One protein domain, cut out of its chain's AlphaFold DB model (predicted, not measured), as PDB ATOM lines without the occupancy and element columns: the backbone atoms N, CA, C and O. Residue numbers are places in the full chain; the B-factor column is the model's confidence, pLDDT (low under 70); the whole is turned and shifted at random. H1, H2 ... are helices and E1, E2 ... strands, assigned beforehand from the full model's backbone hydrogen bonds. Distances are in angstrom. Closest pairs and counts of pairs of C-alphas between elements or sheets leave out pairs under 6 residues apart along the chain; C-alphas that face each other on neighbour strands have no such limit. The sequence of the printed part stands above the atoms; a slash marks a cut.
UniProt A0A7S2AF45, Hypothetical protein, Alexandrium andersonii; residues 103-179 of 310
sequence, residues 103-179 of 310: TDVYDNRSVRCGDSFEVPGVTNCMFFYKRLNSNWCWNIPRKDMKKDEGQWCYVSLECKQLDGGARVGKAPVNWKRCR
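AT A GLANCE: This is residues 103 to 179 of the 310 residues of the protein "Hypothetical protein" of Alexandrium andersonii (UniProt A0A7S2AF45). This domain has little regular structure: a long two-stranded hairpin, E1 and E2, lies on one side, two short helices, H1 and H2, on the other, and loops fill much of the rest. The printed part has 77 residues, with named elements in the order H1, H2, E1, E2, holding only 23 residues; the class is mixed. It is compact, with a radius of gyration of the C-alphas of 11.9 A, and spans 32 by 28 by 21 A.

HOW THE PARTS SIT: Look first at E1, residues 151 to 156, and E2, residues 173 to 177, an antiparallel hairpin at 150 degrees; N 155 and O 174 are within hydrogen-bond range at 2.8 A. Residues 138 to 139 pair antiparallel with residues 151 to 152 of E1. The closest C-alphas of H1, residues 103 to 108, and E1 are those of Val 105 and Tyr 154, 7.6 A apart. H2, residues 122 to 127, is apart from H1 and E2. In both helices every O i to N i+4 pair is within hydrogen-bond range.

IN THESE COORDINATES: Find C-alpha 103 at (189.913, 110.899, 229.868), where H1 begins. E1 runs 16.9 A; E2 runs 13.6 A to C-alpha 177 at (204.080, 98.652, 230.930).

THE WHOLE: The C-alphas farthest apart, of Asn 108 and Lys 146, are 34.5 A apart. The printed part has no cut, and its three links are long. Residues 119 to 122 and 145 have pLDDT under 70.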
ATOM      1  N   THR A 103     191.115 110.143 229.475       96.56
ATOM      2  CA  THR A 103     189.913 110.899 229.868       96.56
ATOM      3  C   THR A 103     188.774 109.969 230.310       96.56
ATOM      4  O   THR A 103     188.220 110.178 231.384       96.56
ATOM      5  N   ASP A 104     188.501 108.871 229.586       97.81
ATOM      6  CA  ASP A 104     187.513 107.855 230.019       97.81
ATOM      7  C   ASP A 104     187.862 107.241 231.383       97.81
ATOM      8  O   ASP A 104     187.000 107.058 232.243       97.81
ATOM      9  N   VAL A 105     189.139 106.926 231.604       97.50
ATOM     10  CA  VAL A 105     189.599 106.308 232.851       97.50
ATOM     11  C   VAL A 105     189.376 107.234 234.052       97.50
ATOM     12  O   VAL A 105     188.890 106.776 235.092       97.50
ATOM     13  N   TYR A 106     189.680 108.525 233.919       96.38
ATOM     14  CA  TYR A 106     189.461 109.490 235.000       96.38
ATOM     15  C   TYR A 106     187.982 109.825 235.206       96.38
ATOM     16  O   TYR A 106     187.549 109.924 236.355       96.38
ATOM     17  N   ASP A 107     187.211 109.978 234.130       96.81
ATOM     18  CA  ASP A 107     185.818 110.422 234.221       96.81
ATOM     19  C   ASP A 107     184.879 109.283 234.641       96.81
ATOM     20  O   ASP A 107     183.996 109.479 235.476       96.81
ATOM     21  N   ASN A 108     185.103 108.070 234.121       97.94
ATOM     22  CA  ASN A 108     184.154 106.961 234.249       97.94
ATOM     23  C   ASN A 108     184.668 105.795 235.102       97.94
ATOM     24  O   ASN A 108     183.872 104.973 235.558       97.94
ATOM     25  N   ARG A 109     185.982 105.691 235.347       97.00
ATOM     26  CA  ARG A 109     186.577 104.524 236.033       97.00
ATOM     27  C   ARG A 109     187.163 104.842 237.400       97.00
ATOM     28  O   ARG A 109     187.910 104.039 237.945       97.00
ATOM     29  N   SER A 110     186.775 105.963 238.007       95.75
ATOM     30  CA  SER A 110     187.114 106.297 239.402       95.75
ATOM     31  C   SER A 110     188.619 106.327 239.718       95.75
ATOM     32  O   SER A 110     188.984 106.240 240.893       95.75
ATOM     33  N   VAL A 111     189.485 106.447 238.708       95.81
ATOM     34  CA  VAL A 111     190.921 106.662 238.913       95.81
ATOM     35  C   VAL A 111     191.139 108.090 239.389       95.81
ATOM     36  O   VAL A 111     190.518 109.035 238.898       95.81
ATOM     37  N   ARG A 112     192.016 108.253 240.374       94.06
ATOM     38  CA  ARG A 112     192.395 109.543 240.943       94.06
ATOM     39  C   ARG A 112     193.857 109.826 240.650       94.06
ATOM     40  O   ARG A 112     194.674 108.925 240.501       94.06
ATOM     41  N   CYS A 113     194.182 111.111 240.620       91.94
ATOM     42  CA  CYS A 113     195.558 111.560 240.499       91.94
ATOM     43  C   CYS A 113     196.441 110.943 241.588       91.94
ATOM     44  O   CYS A 113     196.172 111.139 242.775       91.94
ATOM     45  N   GLY A 114     197.506 110.256 241.172       89.44
ATOM     46  CA  GLY A 114     198.450 109.599 242.075       89.44
ATOM     47  C   GLY A 114     198.098 108.148 242.402       89.44
ATOM     48  O   GLY A 114     198.802 107.534 243.203       89.44
ATOM     49  N   ASP A 115     197.057 107.581 241.786       90.44
ATOM     50  CA  ASP A 115     196.774 106.148 241.896       90.44
ATOM     51  C   ASP A 115     197.767 105.293 241.074       90.44
ATOM     52  O   ASP A 115     197.760 104.062 241.178       90.44
ATOM     53  N   SER A 116     198.601 105.891 240.212       89.50
ATOM     54  CA  SER A 116     199.593 105.190 239.379       89.50
ATOM     55  C   SER A 116     200.883 106.014 239.199       89.50
ATOM     56  O   SER A 116     201.453 106.482 240.184       89.50
ATOM     57  N   PHE A 117     201.408 106.129 237.972       87.19
ATOM     58  CA  PHE A 117     202.668 106.826 237.671       87.19
ATOM     59  C   PHE A 117     202.472 108.274 237.235       87.19
ATOM     60  O   PHE A 117     203.346 108.852 236.588       87.19
ATOM     61  N   GLU A 118     201.344 108.896 237.552       84.38
ATOM     62  CA  GLU A 118     201.266 110.341 237.409       84.38
ATOM     63  C   GLU A 118     202.349 110.971 238.296       84.38
ATOM     64  O   GLU A 118     202.505 110.596 239.460       84.38
ATOM     65  N   VAL A 119     203.141 111.901 237.740       69.31
ATOM     66  CA  VAL A 119     204.176 112.615 238.505       69.31
ATOM     67  C   VAL A 119     203.542 113.117 239.807       69.31
ATOM     68  O   VAL A 119     202.488 113.752 239.734       69.31
ATOM     69  N   PRO A 120     204.143 112.870 240.986       56.28
ATOM     70  CA  PRO A 120     203.601 113.373 242.240       56.28
ATOM     71  C   PRO A 120     203.567 114.907 242.201       56.28
ATOM     72  O   PRO A 120     204.596 115.570 242.300       56.28
ATOM     73  N   GLY A 121     202.367 115.448 242.007       61.34
ATOM     74  CA  GLY A 121     202.091 116.869 241.839       61.34
ATOM     75  C   GLY A 121     200.701 117.061 241.237       61.34
ATOM     76  O   GLY A 121     200.362 116.456 240.222       61.34
ATOM     77  N   VAL A 122     199.876 117.899 241.871       59.22
ATOM     78  CA  VAL A 122     198.488 118.160 241.439       59.22
ATOM     79  C   VAL A 122     198.445 118.698 240.003       59.22
ATOM     80  O   VAL A 122     197.525 118.388 239.251       59.22
ATOM     81  N   THR A 123     199.474 119.444 239.602       70.31
ATOM     82  CA  THR A 123     199.583 120.117 238.306       70.31
ATOM     83  C   THR A 123     199.567 119.131 237.137       70.31
ATOM     84  O   THR A 123     198.670 119.203 236.301       70.31
ATOM     85  N   ASN A 124     200.477 118.155 237.087       79.06
ATOM     86  CA  ASN A 124     200.603 117.308 235.894       79.06
ATOM     87  C   ASN A 124     199.386 116.404 235.698       79.06
ATOM     88  O   ASN A 124     198.917 116.231 234.580       79.06
ATOM     89  N   CYS A 125     198.811 115.859 236.768       87.25
ATOM     90  CA  CYS A 125     197.600 115.063 236.604       87.25
ATOM     91  C   CYS A 125     196.414 115.909 236.115       87.25
ATOM     92  O   CYS A 125     195.762 115.551 235.134       87.25
ATOM     93  N   MET A 126     196.154 117.049 236.766       85.69
ATOM     94  CA  MET A 126     194.982 117.874 236.460       85.69
ATOM     95  C   MET A 126     195.069 118.537 235.084       85.69
ATOM     96  O   MET A 126     194.061 118.608 234.382       85.69
ATOM     97  N   PHE A 127     196.258 118.998 234.686       86.50
ATOM     98  CA  PHE A 127     196.436 119.750 233.444       86.50
ATOM     99  C   PHE A 127     196.852 118.895 232.248       86.50
ATOM    100  O   PHE A 127     196.602 119.313 231.116       86.50
ATOM    101  N   PHE A 128     197.419 117.707 232.482       91.19
ATOM    102  CA  PHE A 128     197.826 116.780 231.427       91.19
ATOM    103  C   PHE A 128     196.916 115.549 231.368       91.19
ATOM    104  O   PHE A 128     196.057 115.460 230.495       91.19
ATOM    105  N   TYR A 129     197.050 114.621 232.320       93.56
ATOM    106  CA  TYR A 129     196.452 113.283 232.224       93.56
ATOM    107  C   TYR A 129     194.917 113.275 232.200       93.56
ATOM    108  O   TYR A 129     194.332 112.511 231.438       93.56
ATOM    109  N   LYS A 130     194.237 114.150 232.951       93.88
ATOM    110  CA  LYS A 130     192.762 114.226 232.899       93.88
ATOM    111  C   LYS A 130     192.234 114.772 231.568       93.88
ATOM    112  O   LYS A 130     191.161 114.386 231.116       93.88
ATOM    113  N   ARG A 131     192.996 115.660 230.924       94.19
ATOM    114  CA  ARG A 131     192.658 116.265 229.622       94.19
ATOM    115  C   ARG A 131     193.122 115.416 228.438       94.19
ATOM    116  O   ARG A 131     192.806 115.728 227.290       94.19
ATOM    117  N   LEU A 132     193.905 114.374 228.703       95.06
ATOM    118  CA  LEU A 132     194.549 113.541 227.705       95.06
ATOM    119  C   LEU A 132     193.530 112.619 227.023       95.06
ATOM    120  O   LEU A 132     193.340 111.465 227.393       95.06
ATOM    121  N   ASN A 133     192.904 113.116 225.961       96.38
ATOM    122  CA  ASN A 133     191.998 112.318 225.140       96.38
ATOM    123  C   ASN A 133     192.776 111.457 224.125       96.38
ATOM    124  O   ASN A 133     192.683 111.640 222.909       96.38
ATOM    125  N   SER A 134     193.607 110.547 224.627       96.25
ATOM    126  CA  SER A 134     194.308 109.536 223.834       96.25
ATOM    127  C   SER A 134     194.450 108.249 224.636       96.25
ATOM    128  O   SER A 134     194.184 108.222 225.833       96.25
ATOM    129  N   ASN A 135     194.866 107.176 223.972       97.62
ATOM    130  CA  ASN A 135     195.237 105.910 224.596       97.62
ATOM    131  C   ASN A 135     196.733 105.602 224.435       97.62
ATOM    132  O   ASN A 135     197.139 104.444 224.456       97.62
ATOM    133  N   TRP A 136     197.558 106.623 224.193       97.75
ATOM    134  CA  TRP A 136     198.984 106.421 223.965       97.75
ATOM    135  C   TRP A 136     199.726 106.093 225.251       97.75
ATOM    136  O   TRP A 136     199.344 106.543 226.323       97.75
ATOM    137  N   CYS A 137     200.834 105.373 225.137       97.81
ATOM    138  CA  CYS A 137     201.704 105.140 226.277       97.81
ATOM    139  C   CYS A 137     202.614 106.336 226.533       97.81
ATOM    140  O   CYS A 137     203.232 106.863 225.602       97.81
ATOM    141  N   TRP A 138     202.755 106.715 227.801       96.50
ATOM    142  CA  TRP A 138     203.597 107.830 228.245       96.50
ATOM    143  C   TRP A 138     204.714 107.328 229.149       96.50
ATOM    144  O   TRP A 138     204.560 106.304 229.810       96.50
ATOM    145  N   ASN A 139     205.857 108.012 229.162       94.88
ATOM    146  CA  ASN A 139     206.992 107.636 229.997       94.88
ATOM    147  C   ASN A 139     206.608 107.619 231.468       94.88
ATOM    148  O   ASN A 139     205.886 108.489 231.953       94.88
ATOM    149  N   ILE A 140     207.145 106.631 232.179       92.62
ATOM    150  CA  ILE A 140     207.063 106.571 233.631       92.62
ATOM    151  C   ILE A 140     207.990 107.654 234.208       92.62
ATOM    152  O   ILE A 140     209.213 107.559 234.056       92.62
ATOM    153  N   PRO A 141     207.457 108.692 234.875       83.75
ATOM    154  CA  PRO A 141     208.289 109.700 235.499       83.75
ATOM    155  C   PRO A 141     208.918 109.156 236.781       83.75
ATOM    156  O   PRO A 141     208.231 108.668 237.680       83.75
ATOM    157  N   ARG A 142     210.239 109.297 236.913       76.94
ATOM    158  CA  ARG A 142     210.957 108.962 238.150       76.94
ATOM    159  C   ARG A 142     211.487 110.181 238.874       76.94
ATOM    160  O   ARG A 142     211.801 111.192 238.264       76.94
ATOM    161  N   LYS A 143     211.639 110.050 240.194       70.81
ATOM    162  CA  LYS A 143     212.242 111.090 241.043       70.81
ATOM    163  C   LYS A 143     213.751 111.190 240.862       70.81
ATOM    164  O   LYS A 143     214.287 112.287 240.826       70.81
ATOM    165  N   ASP A 144     214.435 110.053 240.766       77.06
ATOM    166  CA  ASP A 144     215.888 110.040 240.597       77.06
ATOM    167  C   ASP A 144     216.311 110.279 239.150       77.06
ATOM    168  O   ASP A 144     217.458 110.656 238.940       77.06
ATOM    169  N   MET A 145     215.397 110.071 238.191       69.56
ATOM    170  CA  MET A 145     215.630 110.216 236.757       69.56
ATOM    171  C   MET A 145     217.014 109.664 236.394       69.56
ATOM    172  O   MET A 145     217.872 110.423 235.973       69.56
ATOM    173  N   LYS A 146     217.284 108.381 236.670       78.62
ATOM    174  CA  LYS A 146     218.569 107.735 236.314       78.62
ATOM    175  C   LYS A 146     218.427 106.609 235.297       78.62
ATOM    176  O   LYS A 146     219.425 106.173 234.732       78.62
ATOM    177  N   LYS A 147     217.212 106.103 235.103       86.38
ATOM    178  CA  LYS A 147     216.928 104.979 234.217       86.38
ATOM    179  C   LYS A 147     215.577 105.186 233.546       86.38
ATOM    180  O   LYS A 147     214.618 105.564 234.216       86.38
ATOM    181  N   ASP A 148     215.522 104.900 232.249       89.69
ATOM    182  CA  ASP A 148     214.270 104.764 231.508       89.69
ATOM    183  C   ASP A 148     213.534 103.504 231.998       89.69
ATOM    184  O   ASP A 148     214.067 102.394 231.929       89.69
ATOM    185  N   GLU A 149     212.329 103.680 232.538       91.94
ATOM    186  CA  GLU A 149     211.470 102.573 232.985       91.94
ATOM    187  C   GLU A 149     210.433 102.152 231.941       91.94
ATOM    188  O   GLU A 149     209.594 101.289 232.208       91.94
ATOM    189  N   GLY A 150     210.516 102.724 230.742       95.06
ATOM    190  CA  GLY A 150     209.578 102.485 229.665       95.06
ATOM    191  C   GLY A 150     208.381 103.427 229.723       95.06
ATOM    192  O   GLY A 150     208.379 104.466 230.391       95.06
ATOM    193  N   GLN A 151     207.348 103.040 228.980       96.56
ATOM    194  CA  GLN A 151     206.067 103.735 228.963       96.56
ATOM    195  C   GLN A 151     204.987 102.886 229.601       96.56
ATOM    196  O   GLN A 151     205.122 101.669 229.703       96.56
ATOM    197  N   TRP A 152     203.912 103.529 230.022       97.50
ATOM    198  CA  TRP A 152     202.790 102.874 230.669       97.50
ATOM    199  C   TRP A 152     201.466 103.403 230.129       97.50
ATOM    200  O   TRP A 152     201.412 104.485 229.541       97.50
ATOM    201  N   CYS A 153     200.408 102.622 230.335       98.12
ATOM    202  CA  CYS A 153     199.029 103.021 230.082       98.12
ATOM    203  C   CYS A 153     198.064 102.274 231.014       98.12
ATOM    204  O   CYS A 153     198.436 101.278 231.648       98.12
ATOM    205  N   TYR A 154     196.818 102.744 231.091       98.38
ATOM    206  CA  TYR A 154     195.729 102.011 231.740       98.38
ATOM    207  C   TYR A 154     195.155 100.942 230.811       98.38
ATOM    208  O   TYR A 154     195.102 101.136 229.602       98.38
ATOM    209  N   VAL A 155     194.678  99.839 231.379       98.44
ATOM    210  CA  VAL A 155     194.031  98.725 230.670       98.44
ATOM    211  C   VAL A 155     192.829  98.208 231.462       98.44
ATOM    212  O   VAL A 155     192.641  98.545 232.637       98.44
ATOM    213  N   SER A 156     191.996  97.378 230.831       98.38
ATOM    214  CA  SER A 156     190.867  96.736 231.512       98.38
ATOM    215  C   SER A 156     191.338  95.894 232.704       98.38
ATOM    216  O   SER A 156     192.425  95.313 232.687       98.38
ATOM    217  N   LEU A 157     190.483  95.757 233.723       98.00
ATOM    218  CA  LEU A 157     190.719  94.853 234.853       98.00
ATOM    219  C   LEU A 157     190.867  93.380 234.415       98.00
ATOM    220  O   LEU A 157     191.484  92.564 235.109       98.00
ATOM    221  N   GLU A 158     190.301  93.042 233.258       98.06
ATOM    222  CA  GLU A 158     190.371  91.713 232.651       98.06
ATOM    223  C   GLU A 158     191.759  91.393 232.089       98.06
ATOM    224  O   GLU A 158     192.147  90.224 232.095       98.06
ATOM    225  N   CYS A 159     192.537  92.410 231.694       98.19
ATOM    226  CA  CYS A 159     193.874  92.215 231.145       98.19
ATOM    227  C   CYS A 159     194.796  91.527 232.158       98.19
ATOM    228  O   CYS A 159     194.955  91.996 233.290       98.19
ATOM    229  N   LYS A 160     195.427  90.425 231.737       97.25
ATOM    230  CA  LYS A 160     196.407  89.678 232.547       97.25
ATOM    231  C   LYS A 160     197.853  89.964 232.148       97.25
ATOM    232  O   LYS A 160     198.756  89.773 232.960       97.25
ATOM    233  N   GLN A 161     198.076  90.481 230.942       97.12
ATOM    234  CA  GLN A 161     199.394  90.860 230.432       97.12
ATOM    235  C   GLN A 161     199.769  92.276 230.886       97.12
ATOM    236  O   GLN A 161     199.656  93.242 230.138       97.12
ATOM    237  N   LEU A 162     200.171  92.398 232.153       97.25
ATOM    238  CA  LEU A 162     200.467  93.698 232.765       97.25
ATOM    239  C   LEU A 162     201.933  94.136 232.637       97.25
ATOM    240  O   LEU A 162     202.242  95.299 232.876       97.25
ATOM    241  N   ASP A 163     202.852  93.235 232.286       96.62
ATOM    242  CA  ASP A 163     204.267  93.565 232.036       96.62
ATOM    243  C   ASP A 163     204.968  94.289 233.197       96.62
ATOM    244  O   ASP A 163     205.710  95.251 233.022       96.62
ATOM    245  N   GLY A 164     204.716  93.824 234.422       96.25
ATOM    246  CA  GLY A 164     205.166  94.484 235.656       96.25
ATOM    247  C   GLY A 164     204.179  95.524 236.192       96.25
ATOM    248  O   GLY A 164     204.438  96.132 237.227       96.25
ATOM    249  N   GLY A 165     203.060  95.701 235.494       96.75
ATOM    250  CA  GLY A 165     201.884  96.442 235.907       96.75
ATOM    251  C   GLY A 165     201.128  95.847 237.080       96.75
ATOM    252  O   GLY A 165     201.368  94.714 237.501       96.75
ATOM    253  N   ALA A 166     200.192  96.629 237.610       97.38
ATOM    254  CA  ALA A 166     199.402  96.255 238.771       97.38
ATOM    255  C   ALA A 166     197.994  96.859 238.722       97.38
ATOM    256  O   ALA A 166     197.663  97.705 237.890       97.38
ATOM    257  N   ARG A 167     197.157  96.414 239.659       97.69
ATOM    258  CA  ARG A 167     195.826  96.973 239.876       97.69
ATOM    259  C   ARG A 167     195.910  98.397 240.427       97.69
ATOM    260  O   ARG A 167     196.716  98.673 241.314       97.69
ATOM    261  N   VAL A 168     195.030  99.274 239.946       96.69
ATOM    262  CA  VAL A 168     194.966 100.688 240.342       96.69
ATOM    263  C   VAL A 168     194.020 100.847 241.533       96.69
ATOM    264  O   VAL A 168     192.815 101.026 241.367       96.69
ATOM    265  N   GLY A 169     194.548 100.730 242.754       93.75
ATOM    266  CA  GLY A 169     193.773 100.908 243.987       93.75
ATOM    267  C   GLY A 169     192.428 100.158 243.976       93.75
ATOM    268  O   GLY A 169     192.375  98.936 243.813       93.75
ATOM    269  N   LYS A 170     191.327 100.903 244.148       95.69
ATOM    270  CA  LYS A 170     189.948 100.377 244.071       95.69
ATOM    271  C   LYS A 170     189.308 100.514 242.684       95.69
ATOM    272  O   LYS A 170     188.225  99.966 242.483       95.69
ATOM    273  N   ALA A 171     189.941 101.220 241.750       97.38
ATOM    274  CA  ALA A 171     189.403 101.433 240.414       97.38
ATOM    275  C   ALA A 171     189.271 100.095 239.650       97.38
ATOM    276  O   ALA A 171     190.053  99.163 239.875       97.38
ATOM    277  N   PRO A 172     188.285  99.954 238.744       97.81
ATOM    278  CA  PRO A 172     188.100  98.767 237.915       97.81
ATOM    279  C   PRO A 172     189.040  98.772 236.693       97.81
ATOM    280  O   PRO A 172     188.618  98.494 235.571       97.81
ATOM    281  N   VAL A 173     190.318  99.098 236.900       98.31
ATOM    282  CA  VAL A 173     191.363  99.092 235.865       98.31
ATOM    283  C   VAL A 173     192.685  98.574 236.427       98.31
ATOM    284  O   VAL A 173     192.934  98.618 237.637       98.31
ATOM    285  N   ASN A 174     193.547  98.109 235.529       98.19
ATOM    286  CA  ASN A 174     194.964  97.904 235.812       98.19
ATOM    287  C   ASN A 174     195.780  98.972 235.071       98.19
ATOM    288  O   ASN A 174     195.288  99.604 234.136       98.19
ATOM    289  N   TRP A 175     197.037  99.148 235.454       98.00
ATOM    290  CA  TRP A 175     198.039  99.757 234.586       98.00
ATOM    291  C   TRP A 175     198.992  98.671 234.094       98.00
ATOM    292  O   TRP A 175     199.184  97.658 234.774       98.00
ATOM    293  N   LYS A 176     199.593  98.875 232.924       97.94
ATOM    294  CA  LYS A 176     200.639  98.001 232.384       97.94
ATOM    295  C   LYS A 176     201.835  98.793 231.885       97.94
ATOM    296  O   LYS A 176     201.704  99.982 231.586       97.94
ATOM    297  N   ARG A 177     202.983  98.127 231.754       97.81
ATOM    298  CA  ARG A 177     204.080  98.652 230.930       97.81
ATOM    299  C   ARG A 177     203.791  98.355 229.468       97.81
ATOM    300  O   ARG A 177     203.292  97.286 229.133       97.81
ATOM    301  N   CYS A 178     204.085  99.318 228.614       97.75
ATOM    302  CA  CYS A 178     203.860  99.201 227.188       97.75
ATOM    303  C   CYS A 178     205.030  98.518 226.494       97.75
ATOM    304  O   CYS A 178     206.190  98.724 226.867       97.75
ATOM    305  N   ARG A 179     204.709  97.737 225.465       96.38
ATOM    306  CA  ARG A 179     205.681  97.039 224.626       96.38
ATOM    307  C   ARG A 179     205.812  97.700 223.262       96.38
ATOM    308  O   ARG A 179     204.827  98.126 222.654       96.38
TER     309      ARG A 179